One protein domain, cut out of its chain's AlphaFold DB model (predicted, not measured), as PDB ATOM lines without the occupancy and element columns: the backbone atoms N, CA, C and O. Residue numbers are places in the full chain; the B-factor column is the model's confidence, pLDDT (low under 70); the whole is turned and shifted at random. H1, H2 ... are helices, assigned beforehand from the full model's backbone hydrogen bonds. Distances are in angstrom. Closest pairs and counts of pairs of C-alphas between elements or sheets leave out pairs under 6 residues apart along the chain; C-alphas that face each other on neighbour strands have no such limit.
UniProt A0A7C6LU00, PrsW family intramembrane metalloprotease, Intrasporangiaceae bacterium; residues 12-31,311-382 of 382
ATOM      1  N   LEU A  12     -34.339  31.015  20.116       80.75
ATOM      2  CA  LEU A  12     -33.803  31.264  18.778       80.75
ATOM      3  C   LEU A  12     -33.219  32.682  18.629       80.75
ATOM      4  O   LEU A  12     -32.364  32.912  17.772       80.75
ATOM      5  N   TRP A  13     -33.681  33.608  19.469       82.56
ATOM      6  CA  TRP A  13     -33.377  35.033  19.435       82.56
ATOM      7  C   TRP A  13     -32.736  35.459  20.750       82.56
ATOM      8  O   TRP A  13     -33.222  35.083  21.818       82.56
ATOM      9  N   SER A  14     -31.686  36.279  20.686       82.50
ATOM     10  CA  SER A  14     -31.207  36.975  21.879       82.50
ATOM     11  C   SER A  14     -32.092  38.183  22.194       82.50
ATOM     12  O   SER A  14     -32.633  38.819  21.288       82.50
ATOM     13  N   GLU A  15     -32.184  38.552  23.473       84.19
ATOM     14  CA  GLU A  15     -32.910  39.755  23.908       84.19
ATOM     15  C   GLU A  15     -32.424  41.021  23.182       84.19
ATOM     16  O   GLU A  15     -33.218  41.866  22.785       84.19
ATOM     17  N   ALA A  16     -31.121  41.121  22.900       81.00
ATOM     18  CA  ALA A  16     -30.561  42.238  22.141       81.00
ATOM     19  C   ALA A  16     -31.065  42.288  20.686       81.00
ATOM     20  O   ALA A  16     -31.338  43.366  20.163       81.00
ATOM     21  N   GLN A  17     -31.208  41.138  20.018       78.94
ATOM     22  CA  GLN A  17     -31.750  41.081  18.653       78.94
ATOM     23  C   GLN A  17     -33.221  41.484  18.616       78.94
ATOM     24  O   GLN A  17     -33.641  42.195  17.703       78.94
ATOM     25  N   LEU A  18     -33.980  41.045  19.619       80.25
ATOM     26  CA  LEU A  18     -35.377  41.412  19.795       80.25
ATOM     27  C   LEU A  18     -35.524  42.915  20.050       80.25
ATOM     28  O   LEU A  18     -36.258  43.570  19.321       80.25
ATOM     29  N   ALA A  19     -34.732  43.481  20.964       79.62
ATOM     30  CA  ALA A  19     -34.738  44.913  21.257       79.62
ATOM     31  C   ALA A  19     -34.403  45.780  20.028       79.62
ATOM     32  O   ALA A  19     -35.033  46.810  19.801       79.62
ATOM     33  N   VAL A  20     -33.445  45.360  19.192       76.44
ATOM     34  CA  VAL A  20     -33.121  46.069  17.939       76.44
ATOM     35  C   VAL A  20     -34.265  45.972  16.922       76.44
ATOM     36  O   VAL A  20     -34.559  46.952  16.234       76.44
ATOM     37  N   ALA A  21     -34.915  44.809  16.810       74.31
ATOM     38  CA  ALA A  21     -36.075  44.637  15.936       74.31
ATOM     39  C   ALA A  21     -37.268  45.494  16.401       74.31
ATOM     40  O   ALA A  21     -37.907  46.137  15.569       74.31
ATOM     41  N   ASP A  22     -37.498  45.560  17.714       76.75
ATOM     42  CA  ASP A  22     -38.537  46.376  18.348       76.75
ATOM     43  C   ASP A  22     -38.273  47.878  18.154       76.75
ATOM     44  O   ASP A  22     -39.164  48.616  17.732       76.75
ATOM     45  N   GLY A  23     -37.026  48.326  18.328       69.44
ATOM     46  CA  GLY A  23     -36.623  49.720  18.100       69.44
ATOM     47  C   GLY A  23     -36.707  50.173  16.635       69.44
ATOM     48  O   GLY A  23     -36.955  51.346  16.352       69.44
ATOM     49  N   MET A  24     -36.565  49.257  15.669       64.62
ATOM     50  CA  MET A  24     -36.844  49.558  14.254       64.62
ATOM     51  C   MET A  24     -38.336  49.762  13.967       64.62
ATOM     52  O   MET A  24     -38.682  50.334  12.931       64.62
ATOM     53  N   TYR A  25     -39.207  49.295  14.862       58.44
ATOM     54  CA  TYR A  25     -40.654  49.360  14.723       58.44
ATOM     55  C   TYR A  25     -41.293  50.528  15.485       58.44
ATOM     56  O   TYR A  25     -42.481  50.806  15.294       58.44
ATOM     57  N   GLU A  26     -40.528  51.242  16.317       61.16
ATOM     58  CA  GLU A  26     -41.049  52.416  17.011       61.16
ATOM     59  C   GLU A  26     -41.583  53.466  16.013       61.16
ATOM     60  O   GLU A  26     -40.933  53.756  15.001       61.16
ATOM     61  N   PRO A  27     -42.730  54.115  16.308       54.03
ATOM     62  CA  PRO A  27     -43.354  55.127  15.446       54.03
ATOM     63  C   PRO A  27     -42.427  56.276  15.025       54.03
ATOM     64  O   PRO A  27     -42.684  56.938  14.020       54.03
ATOM     65  N   ARG A  28     -41.342  56.514  15.775       50.53
ATOM     66  CA  ARG A  28     -40.341  57.550  15.493       50.53
ATOM     67  C   ARG A  28     -39.443  57.231  14.292       50.53
ATOM     68  O   ARG A  28     -38.844  58.150  13.751       50.53
ATOM     69  N   ASN A  29     -39.404  55.985  13.817       57.53
ATOM     70  CA  ASN A  29     -38.609  55.563  12.657       57.53
ATOM     71  C   ASN A  29     -39.453  55.456  11.372       57.53
ATOM     72  O   ASN A  29     -39.380  54.484  10.611       57.53
ATOM     73  N   ALA A  30     -40.270  56.481  11.107       64.12
ATOM     74  CA  ALA A  30     -41.098  56.571   9.903       64.12
ATOM     75  C   ALA A  30     -40.279  56.388   8.610       64.12
ATOM     76  O   ALA A  30     -40.756  55.779   7.657       64.12
ATOM     77  N   GLU A  31     -39.024  56.834   8.597       64.81
ATOM     78  CA  GLU A  31     -38.107  56.699   7.464       64.81
ATOM     79  C   GLU A  31     -37.692  55.241   7.200       64.81
ATOM     80  O   GLU A  31     -37.749  54.771   6.059       64.81
ATOM     81  N   PRO A 311     -52.503  29.588  12.326       80.31
ATOM     82  CA  PRO A 311     -53.155  28.451  11.697       80.31
ATOM     83  C   PRO A 311     -54.101  28.911  10.586       80.31
ATOM     84  O   PRO A 311     -54.995  29.724  10.806       80.31
ATOM     85  N   LEU A 312     -53.936  28.322   9.399       69.06
ATOM     86  CA  LEU A 312     -54.754  28.634   8.224       69.06
ATOM     87  C   LEU A 312     -56.229  28.212   8.392       69.06
ATOM     88  O   LEU A 312     -57.105  28.842   7.822       69.06
ATOM     89  N   PHE A 313     -56.524  27.173   9.187       68.19
ATOM     90  CA  PHE A 313     -57.843  26.517   9.188       68.19
ATOM     91  C   PHE A 313     -58.499  26.345  10.572       68.19
ATOM     92  O   PHE A 313     -59.324  25.450  10.735       68.19
ATOM     93  N   ARG A 314     -58.169  27.148  11.596       66.31
ATOM     94  CA  ARG A 314     -58.910  27.059  12.873       66.31
ATOM     95  C   ARG A 314     -60.256  27.783  12.775       66.31
ATOM     96  O   ARG A 314     -60.354  28.853  12.183       66.31
ATOM     97  N   GLY A 315     -61.299  27.199  13.369       60.28
ATOM     98  CA  GLY A 315     -62.653  27.769  13.353       60.28
ATOM     99  C   GLY A 315     -62.716  29.188  13.927       60.28
ATOM    100  O   GLY A 315     -63.431  30.031  13.398       60.28
ATOM    101  N   GLU A 316     -61.894  29.485  14.934       61.91
ATOM    102  CA  GLU A 316     -61.780  30.822  15.533       61.91
ATOM    103  C   GLU A 316     -61.204  31.859  14.560       61.91
ATOM    104  O   GLU A 316     -61.705  32.980  14.502       61.91
ATOM    105  N   SER A 317     -60.213  31.493  13.735       59.22
ATOM    106  CA  SER A 317     -59.673  32.403  12.719       59.22
ATOM    107  C   SER A 317     -60.657  32.626  11.570       59.22
ATOM    108  O   SER A 317     -60.754  33.744  11.074       59.22
ATOM    109  N   TRP A 318     -61.465  31.625  11.205       60.19
ATOM    110  CA  TRP A 318     -62.573  31.800  10.256       60.19
ATOM    111  C   TRP A 318     -63.705  32.675  10.803       60.19
ATOM    112  O   TRP A 318     -64.218  33.535  10.088       60.19
ATOM    113  N   GLN A 319     -64.072  32.510  12.075       64.44
ATOM    114  CA  GLN A 319     -65.071  33.365  12.714       64.44
ATOM    115  C   GLN A 319     -64.573  34.809  12.832       64.44
ATOM    116  O   GLN A 319     -65.313  35.733  12.492       64.44
ATOM    117  N   ALA A 320     -63.307  35.016  13.207       59.31
ATOM    118  CA  ALA A 320     -62.674  36.334  13.199       59.31
ATOM    119  C   ALA A 320     -62.592  36.936  11.783       59.31
ATOM    120  O   ALA A 320     -62.811  38.132  11.611       59.31
ATOM    121  N   LEU A 321     -62.359  36.118  10.748       55.59
ATOM    122  CA  LEU A 321     -62.423  36.540   9.344       55.59
ATOM    123  C   LEU A 321     -63.832  36.990   8.934       55.59
ATOM    124  O   LEU A 321     -63.970  37.993   8.241       55.59
ATOM    125  N   SER A 322     -64.868  36.279   9.382       60.84
ATOM    126  CA  SER A 322     -66.264  36.554   9.013       60.84
ATOM    127  C   SER A 322     -66.889  37.772   9.707       60.84
ATOM    128  O   SER A 322     -67.829  38.355   9.177       60.84
ATOM    129  N   ARG A 323     -66.389  38.165  10.887       59.84
ATOM    130  CA  ARG A 323     -66.988  39.221  11.735       59.84
ATOM    131  C   ARG A 323     -66.457  40.623  11.480       59.84
ATOM    132  O   ARG A 323     -66.798  41.570  12.182       59.84
ATOM    133  N   ALA A 324     -65.562  40.740  10.530       53.47
ATOM    134  CA  ALA A 324     -64.654  41.850  10.469       53.47
ATOM    135  C   ALA A 324     -65.067  42.792   9.324       53.47
ATOM    136  O   ALA A 324     -65.609  42.322   8.320       53.47
ATOM    137  N   PRO A 325     -64.926  44.118   9.497       56.06
ATOM    138  CA  PRO A 325     -65.505  45.106   8.598       56.06
ATOM    139  C   PRO A 325     -65.129  44.855   7.133       56.06
ATOM    140  O   PRO A 325     -63.978  44.604   6.789       56.06
ATOM    141  N   TRP A 326     -66.134  44.988   6.269       52.97
ATOM    142  CA  TRP A 326     -66.228  44.763   4.815       52.97
ATOM    143  C   TRP A 326     -65.151  45.421   3.925       52.97
ATOM    144  O   TRP A 326     -65.247  45.368   2.701       52.97
ATOM    145  N   ARG A 327     -64.122  46.054   4.498       57.09
ATOM    146  CA  ARG A 327     -63.108  46.823   3.766       57.09
ATOM    147  C   ARG A 327     -61.942  45.991   3.225       57.09
ATOM    148  O   ARG A 327     -61.274  46.460   2.309       57.09
ATOM    149  N   LEU A 328     -61.707  44.775   3.722       55.84
ATOM    150  CA  LEU A 328     -60.731  43.845   3.141       55.84
ATOM    151  C   LEU A 328     -61.426  42.540   2.761       55.84
ATOM    152  O   LEU A 328     -62.115  41.929   3.575       55.84
ATOM    153  N   SER A 329     -61.238  42.093   1.519       70.25
ATOM    154  CA  SER A 329     -61.780  40.804   1.094       70.25
ATOM    155  C   SER A 329     -61.096  39.667   1.876       70.25
ATOM    156  O   SER A 329     -59.901  39.770   2.177       70.25
ATOM    157  N   PRO A 330     -61.793  38.552   2.175       69.88
ATOM    158  CA  PRO A 330     -61.203  37.388   2.843       69.88
ATOM    159  C   PRO A 330     -59.865  36.944   2.223       69.88
ATOM    160  O   PRO A 330     -58.930  36.569   2.929       69.88
ATOM    161  N   TRP A 331     -59.731  37.088   0.904       68.31
ATOM    162  CA  TRP A 331     -58.511  36.820   0.145       68.31
ATOM    163  C   TRP A 331     -57.298  37.640   0.590       68.31
ATOM    164  O   TRP A 331     -56.191  37.102   0.666       68.31
ATOM    165  N   MET A 332     -57.478  38.926   0.905       70.12
ATOM    166  CA  MET A 332     -56.378  39.786   1.348       70.12
ATOM    167  C   MET A 332     -55.810  39.305   2.683       70.12
ATOM    168  O   MET A 332     -54.590  39.166   2.801       70.12
ATOM    169  N   ARG A 333     -56.663  38.939   3.645       69.81
ATOM    170  CA  ARG A 333     -56.200  38.406   4.936       69.81
ATOM    171  C   ARG A 333     -55.532  37.046   4.795       69.81
ATOM    172  O   ARG A 333     -54.438  36.842   5.315       69.81
ATOM    173  N   TRP A 334     -56.120  36.150   4.002       75.75
ATOM    174  CA  TRP A 334     -55.487  34.879   3.645       75.75
ATOM    175  C   TRP A 334     -54.085  35.088   3.062       75.75
ATOM    176  O   TRP A 334     -53.128  34.432   3.475       75.75
ATOM    177  N   SER A 335     -53.926  36.056   2.156       78.62
ATOM    178  CA  SER A 335     -52.626  36.371   1.558       78.62
ATOM    179  C   SER A 335     -51.596  36.872   2.581       78.62
ATOM    180  O   SER A 335     -50.418  36.524   2.475       78.62
ATOM    181  N   GLN A 336     -52.019  37.630   3.597       80.06
ATOM    182  CA  GLN A 336     -51.144  38.129   4.660       80.06
ATOM    183  C   GLN A 336     -50.717  37.014   5.614       80.06
ATOM    184  O   GLN A 336     -49.529  36.907   5.912       80.06
ATOM    185  N   VAL A 337     -51.637  36.133   6.016       80.69
ATOM    186  CA  VAL A 337     -51.318  34.957   6.846       80.69
ATOM    187  C   VAL A 337     -50.342  34.030   6.118       80.69
ATOM    188  O   VAL A 337     -49.354  33.567   6.695       80.69
ATOM    189  N   LEU A 338     -50.571  33.786   4.824       83.12
ATOM    190  CA  LEU A 338     -49.644  33.020   3.993       83.12
ATOM    191  C   LEU A 338     -48.281  33.710   3.917       83.12
ATOM    192  O   LEU A 338     -47.252  33.069   4.121       83.12
ATOM    193  N   ARG A 339     -48.257  35.024   3.674       85.88
ATOM    194  CA  ARG A 339     -47.020  35.806   3.621       85.88
ATOM    195  C   ARG A 339     -46.240  35.733   4.931       85.88
ATOM    196  O   ARG A 339     -45.031  35.515   4.876       85.88
ATOM    197  N   TYR A 340     -46.907  35.878   6.071       86.00
ATOM    198  CA  TYR A 340     -46.296  35.753   7.390       86.00
ATOM    199  C   TYR A 340     -45.656  34.374   7.576       86.00
ATOM    200  O   TYR A 340     -44.459  34.282   7.843       86.00
ATOM    201  N   ASN A 341     -46.408  33.296   7.340       87.56
ATOM    202  CA  ASN A 341     -45.905  31.930   7.505       87.56
ATOM    203  C   ASN A 341     -44.721  31.611   6.568       87.56
ATOM    204  O   ASN A 341     -43.773  30.929   6.971       87.56
ATOM    205  N   LEU A 342     -44.734  32.132   5.335       88.69
ATOM    206  CA  LEU A 342     -43.614  32.000   4.398       88.69
ATOM    207  C   LEU A 342     -42.373  32.756   4.893       88.69
ATOM    208  O   LEU A 342     -41.277  32.201   4.871       88.69
ATOM    209  N   LEU A 343     -42.532  34.003   5.354       88.69
ATOM    210  CA  LEU A 343     -41.427  34.808   5.888       88.69
ATOM    211  C   LEU A 343     -40.831  34.173   7.141       88.69
ATOM    212  O   LEU A 343     -39.618  34.003   7.209       88.69
ATOM    213  N   ARG A 344     -41.679  33.732   8.071       89.38
ATOM    214  CA  ARG A 344     -41.282  32.990   9.271       89.38
ATOM    215  C   ARG A 344     -40.388  31.807   8.921       89.38
ATOM    216  O   ARG A 344     -39.302  31.653   9.469       89.38
ATOM    217  N   THR A 345     -40.827  30.998   7.957       90.69
ATOM    218  CA  THR A 345     -40.082  29.811   7.524       90.69
ATOM    219  C   THR A 345     -38.725  30.173   6.918       90.69
ATOM    220  O   THR A 345     -37.754  29.459   7.155       90.69
ATOM    221  N   ARG A 346     -38.605  31.302   6.203       89.88
ATOM    222  CA  ARG A 346     -37.295  31.770   5.711       89.88
ATOM    223  C   ARG A 346     -36.358  32.184   6.827       89.88
ATOM    224  O   ARG A 346     -35.196  31.797   6.798       89.88
ATOM    225  N   VAL A 347     -36.850  32.950   7.801       88.75
ATOM    226  CA  VAL A 347     -36.026  33.369   8.942       88.75
ATOM    227  C   VAL A 347     -35.538  32.127   9.698       88.75
ATOM    228  O   VAL A 347     -34.356  32.029  10.016       88.75
ATOM    229  N   HIS A 348     -36.406  31.126   9.884       90.94
ATOM    230  CA  HIS A 348     -36.033  29.837  10.484       90.94
ATOM    231  C   HIS A 348     -34.991  29.084   9.659       90.94
ATOM    232  O   HIS A 348     -34.037  28.560  10.226       90.94
ATOM    233  N   MET A 349     -35.131  29.060   8.332       91.00
ATOM    234  CA  MET A 349     -34.158  28.432   7.435       91.00
ATOM    235  C   MET A 349     -32.785  29.111   7.510       91.00
ATOM    236  O   MET A 349     -31.765  28.426   7.598       91.00
ATOM    237  N   THR A 350     -32.746  30.445   7.528       88.50
ATOM    238  CA  THR A 350     -31.502  31.200   7.720       88.50
ATOM    239  C   THR A 350     -30.870  30.871   9.062       88.50
ATOM    240  O   THR A 350     -29.696  30.513   9.095       88.50
ATOM    241  N   ALA A 351     -31.647  30.915  10.149       87.62
ATOM    242  CA  ALA A 351     -31.157  30.614  11.492       87.62
ATOM    243  C   ALA A 351     -30.529  29.217  11.550       87.62
ATOM    244  O   ALA A 351     -29.404  29.042  12.016       87.62
ATOM    245  N   TRP A 352     -31.252  28.235  11.007       90.31
ATOM    246  CA  TRP A 352     -30.843  26.839  10.967       90.31
ATOM    247  C   TRP A 352     -29.536  26.645  10.193       90.31
ATOM    248  O   TRP A 352     -28.647  25.918  10.644       90.31
ATOM    249  N   ARG A 353     -29.387  27.321   9.045       87.38
ATOM    250  CA  ARG A 353     -28.171  27.257   8.220       87.38
ATOM    251  C   ARG A 353     -26.983  27.906   8.931       87.38
ATOM    252  O   ARG A 353     -25.898  27.328   8.926       87.38
ATOM    253  N   THR A 354     -27.179  29.074   9.544       85.19
ATOM    254  CA  THR A 354     -26.121  29.799  10.264       85.19
ATOM    255  C   THR A 354     -25.615  28.998  11.463       85.19
ATOM    256  O   THR A 354     -24.404  28.825  11.597       85.19
ATOM    257  N   GLU A 355     -26.520  28.421  12.261       85.44
ATOM    258  CA  GLU A 355     -26.152  27.577  13.406       85.44
ATOM    259  C   GLU A 355     -25.393  26.321  12.960       85.44
ATOM    260  O   GLU A 355     -24.330  26.015  13.497       85.44
ATOM    261  N   ARG A 356     -25.868  25.625  11.915       84.50
ATOM    262  CA  ARG A 356     -25.154  24.458  11.362       84.50
ATOM    263  C   ARG A 356     -23.790  24.793  10.774       84.50
ATOM    264  O   ARG A 356     -22.930  23.919  10.706       84.50
ATOM    265  N   ALA A 357     -23.581  26.031  10.338       82.81
ATOM    266  CA  ALA A 357     -22.283  26.497   9.877       82.81
ATOM    267  C   ALA A 357     -21.309  26.814  11.029       82.81
ATOM    268  O   ALA A 357     -20.179  27.213  10.744       82.81
ATOM    269  N   GLY A 358     -21.730  26.650  12.291       79.00
ATOM    270  CA  GLY A 358     -20.941  26.971  13.482       79.00
ATOM    271  C   GLY A 358     -20.823  28.473  13.751       79.00
ATOM    272  O   GLY A 358     -20.020  28.887  14.581       79.00
ATOM    273  N   ALA A 359     -21.595  29.303  13.045       71.50
ATOM    274  CA  ALA A 359     -21.642  30.734  13.291       71.50
ATOM    275  C   ALA A 359     -22.708  31.029  14.354       71.50
ATOM    276  O   ALA A 359     -23.819  30.498  14.286       71.50
ATOM    277  N   GLN A 360     -22.401  31.917  15.307       64.44
ATOM    278  CA  GLN A 360     -23.448  32.532  16.130       64.44
ATOM    279  C   GLN A 360     -24.480  33.159  15.187       64.44
ATOM    280  O   GLN A 360     -24.092  33.813  14.213       64.44
ATOM    281  N   SER A 361     -25.768  32.915  15.434       58.59
ATOM    282  CA  SER A 361     -26.891  33.297  14.574       58.59
ATOM    283  C   SER A 361     -26.974  34.817  14.375       58.59
ATOM    284  O   SER A 361     -27.793  35.513  14.965       58.59
ATOM    285  N   ARG A 362     -26.137  35.376  13.497       63.00
ATOM    286  CA  ARG A 362     -26.250  36.763  13.034       63.00
ATOM    287  C   ARG A 362     -27.351  36.834  11.986       63.00
ATOM    288  O   ARG A 362     -27.088  37.011  10.801       63.00
ATOM    289  N   ILE A 363     -28.590  36.626  12.422       71.19
ATOM    290  CA  ILE A 363     -29.740  36.992  11.606       71.19
ATOM    291  C   ILE A 363     -29.783  38.508  11.545       71.19
ATOM    292  O   ILE A 363     -29.672  39.179  12.570       71.19
ATOM    293  N   ASP A 364     -29.911  39.026  10.325       75.50
ATOM    294  CA  ASP A 364     -30.085  40.450  10.081       75.50
ATOM    295  C   ASP A 364     -31.306  40.945  10.879       75.50
ATOM    296  O   ASP A 364     -32.416  40.455  10.643       75.50
ATOM    297  N   PRO A 365     -31.147  41.904  11.808       76.94
ATOM    298  CA  PRO A 365     -32.259  42.448  12.580       76.94
ATOM    299  C   PRO A 365     -33.409  42.970  11.704       76.94
ATOM    300  O   PRO A 365     -34.569  42.950  12.116       76.94
ATOM    301  N   ARG A 366     -33.129  43.374  10.456       74.19
ATOM    302  CA  ARG A 366     -34.155  43.791   9.488       74.19
ATOM    303  C   ARG A 366     -35.090  42.645   9.095       74.19
ATOM    304  O   ARG A 366     -36.262  42.886   8.817       74.19
ATOM    305  N   ALA A 367     -34.597  41.404   9.077       78.12
ATOM    306  CA  ALA A 367     -35.410  40.220   8.808       78.12
ATOM    307  C   ALA A 367     -36.422  39.968   9.937       78.12
ATOM    308  O   ALA A 367     -37.572  39.625   9.660       78.12
ATOM    309  N   LEU A 368     -36.016  40.195  11.193       80.31
ATOM    310  CA  LEU A 368     -36.899  40.113  12.361       80.31
ATOM    311  C   LEU A 368     -37.938  41.239  12.354       80.31
ATOM    312  O   LEU A 368     -39.123  40.963  12.507       80.31
ATOM    313  N   ALA A 369     -37.528  42.476  12.058       78.25
ATOM    314  CA  ALA A 369     -38.456  43.603  11.921       78.25
ATOM    315  C   ALA A 369     -39.503  43.368  10.811       78.25
ATOM    316  O   ALA A 369     -40.684  43.673  10.968       78.25
ATOM    317  N   LEU A 370     -39.099  42.768   9.685       77.56
ATOM    318  CA  LEU A 370     -40.010  42.361   8.611       77.56
ATOM    319  C   LEU A 370     -40.976  41.251   9.031       77.56
ATOM    320  O   LEU A 370     -42.113  41.216   8.555       77.56
ATOM    321  N   LEU A 371     -40.515  40.324   9.870       82.81
ATOM    322  CA  LEU A 371     -41.342  39.247  10.391       82.81
ATOM    323  C   LEU A 371     -42.382  39.782  11.380       82.81
ATOM    324  O   LEU A 371     -43.545  39.392  11.276       82.81
ATOM    325  N   GLU A 372     -41.997  40.720  12.248       81.94
ATOM    326  CA  GLU A 372     -42.924  41.449  13.122       81.94
ATOM    327  C   GLU A 372     -43.944  42.255  12.319       81.94
ATOM    328  O   GLU A 372     -45.145  42.129  12.551       81.94
ATOM    329  N   LEU A 373     -43.506  42.990  11.288       78.56
ATOM    330  CA  LEU A 373     -44.417  43.703  10.385       78.56
ATOM    331  C   LEU A 373     -45.457  42.761   9.780       78.56
ATOM    332  O   LEU A 373     -46.643  43.077   9.732       78.56
ATOM    333  N   ALA A 374     -45.008  41.609   9.285       81.12
ATOM    334  CA  ALA A 374     -45.887  40.633   8.662       81.12
ATOM    335  C   ALA A 374     -46.839  39.985   9.675       81.12
ATOM    336  O   ALA A 374     -47.987  39.718   9.321       81.12
ATOM    337  N   LYS A 375     -46.381  39.754  10.913       82.00
ATOM    338  CA  LYS A 375     -47.200  39.240  12.015       82.00
ATOM    339  C   LYS A 375     -48.297  40.233  12.366       82.00
ATOM    340  O   LYS A 375     -49.470  39.893  12.275       82.00
ATOM    341  N   LEU A 376     -47.916  41.482  12.633       79.50
ATOM    342  CA  LEU A 376     -48.847  42.562  12.929       79.50
ATOM    343  C   LEU A 376     -49.836  42.756  11.786       79.50
ATOM    344  O   LEU A 376     -51.027  42.831  12.037       79.50
ATOM    345  N   GLN A 377     -49.398  42.763  10.524       78.19
ATOM    346  CA  GLN A 377     -50.318  42.822   9.383       78.19
ATOM    347  C   GLN A 377     -51.288  41.636   9.345       78.19
ATOM    348  O   GLN A 377     -52.446  41.831   8.994       78.19
ATOM    349  N   ALA A 378     -50.850  40.427   9.689       76.50
ATOM    350  CA  ALA A 378     -51.718  39.254   9.713       76.50
ATOM    351  C   ALA A 378     -52.710  39.262  10.893       76.50
ATOM    352  O   ALA A 378     -53.818  38.754  10.742       76.50
ATOM    353  N   GLU A 379     -52.331  39.837  12.037       76.94
ATOM    354  CA  GLU A 379     -53.150  39.909  13.257       76.94
ATOM    355  C   GLU A 379     -54.088  41.124  13.286       76.94
ATOM    356  O   GLU A 379     -55.216  41.024  13.756       76.94
ATOM    357  N   THR A 380     -53.626  42.272  12.782       67.81
ATOM    358  CA  THR A 380     -54.314  43.570  12.896       67.81
ATOM    359  C   THR A 380     -55.049  43.992  11.638       67.81
ATOM    360  O   THR A 380     -55.718  45.021  11.680       67.81
ATOM    361  N   SER A 381     -54.934  43.257  10.523       55.66
ATOM    362  CA  SER A 381     -55.721  43.593   9.334       55.66
ATOM    363  C   SER A 381     -57.202  43.434   9.667       55.66
ATOM    364  O   SER A 381     -57.649  42.300   9.871       55.66
ATOM    365  N   PRO A 382     -57.926  44.563   9.778       46.69
ATOM    366  CA  PRO A 382     -59.273  44.596  10.304       46.69
ATOM    367  C   PRO A 382     -60.243  43.927   9.357       46.69
ATOM    368  O   PRO A 382     -59.923  43.680   8.164       46.69
TER     369      PRO A 382
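AT A GLANCE: This is residues 12 to 31 and 311 to 382 of the 382 residues of the protein "PrsW family intramembrane metalloprotease" of Intrasporangiaceae bacterium (UniProt A0A7C6LU00). The picture is a long helical hairpin, H3 folding back into the shorter H4, with two small helices added at different places. H1 packs slantwise on the first residues of H4, and H2 sits near the beginning of H3; residues 26 to 31, after H1, stick out free. The 92 printed residues include four named helices, in the order H1, H2, H3, H4, and no named strand; the class is all helix. The whole is loose, with a radius of gyration of the C-alphas of 15.7 A, and only just flat, spanning 47 by 33 by 18 A.

HOW THE PARTS SIT: Start at H1, residues 15 to 23: it touches H4, residues 365 to 380, with residues 365 to 369 of H4 alone. Their closest C-alphas, those of Ala 21 and Ala 369, are 4.8 A apart, at a steep tilt of 63 degrees, the same way. Next find H2, residues 315 to 322, close but not clearly touching H3, residues 330 to 356; the closest C-alphas, of Leu 321 and Pro 330, are 6.7 A apart. H3 and H4 form a helical hairpin and touch, closest at the C-alphas of Tyr 340 and Ala 374, 5.1 A apart, at a shallow tilt of 27 degrees, opposite ways. H1 and H3 are apart, as are H2 and H4. In H1, H2, H3 and H4 every O i to N i+4 pair is within hydrogen-bond range.

IN THESE COORDINATES: Find C-alpha 15 at (-32.910, 39.755, 23.908), where H1 begins its 12.1 A; H2 spans 10.4 A. From C-alpha 330 at (-61.203, 37.388, 2.843), H3 runs 39.2 A. H4 covers 22.1 A and ends at C-alpha 380, (-54.314, 43.570, 12.896).

THE WHOLE: The farthest C-alphas, of Trp 326 and Gly 358, are 49.4 A apart. Residues 32 to 310 are not printed; C-alphas 31 and 311 lie 32.3 A apart across this cut. The links H2 to H3 and H3 to H4 are short. Look for low confidence, pLDDT under 70, in 35 residues, among them 23 to 31 and 312 to 328.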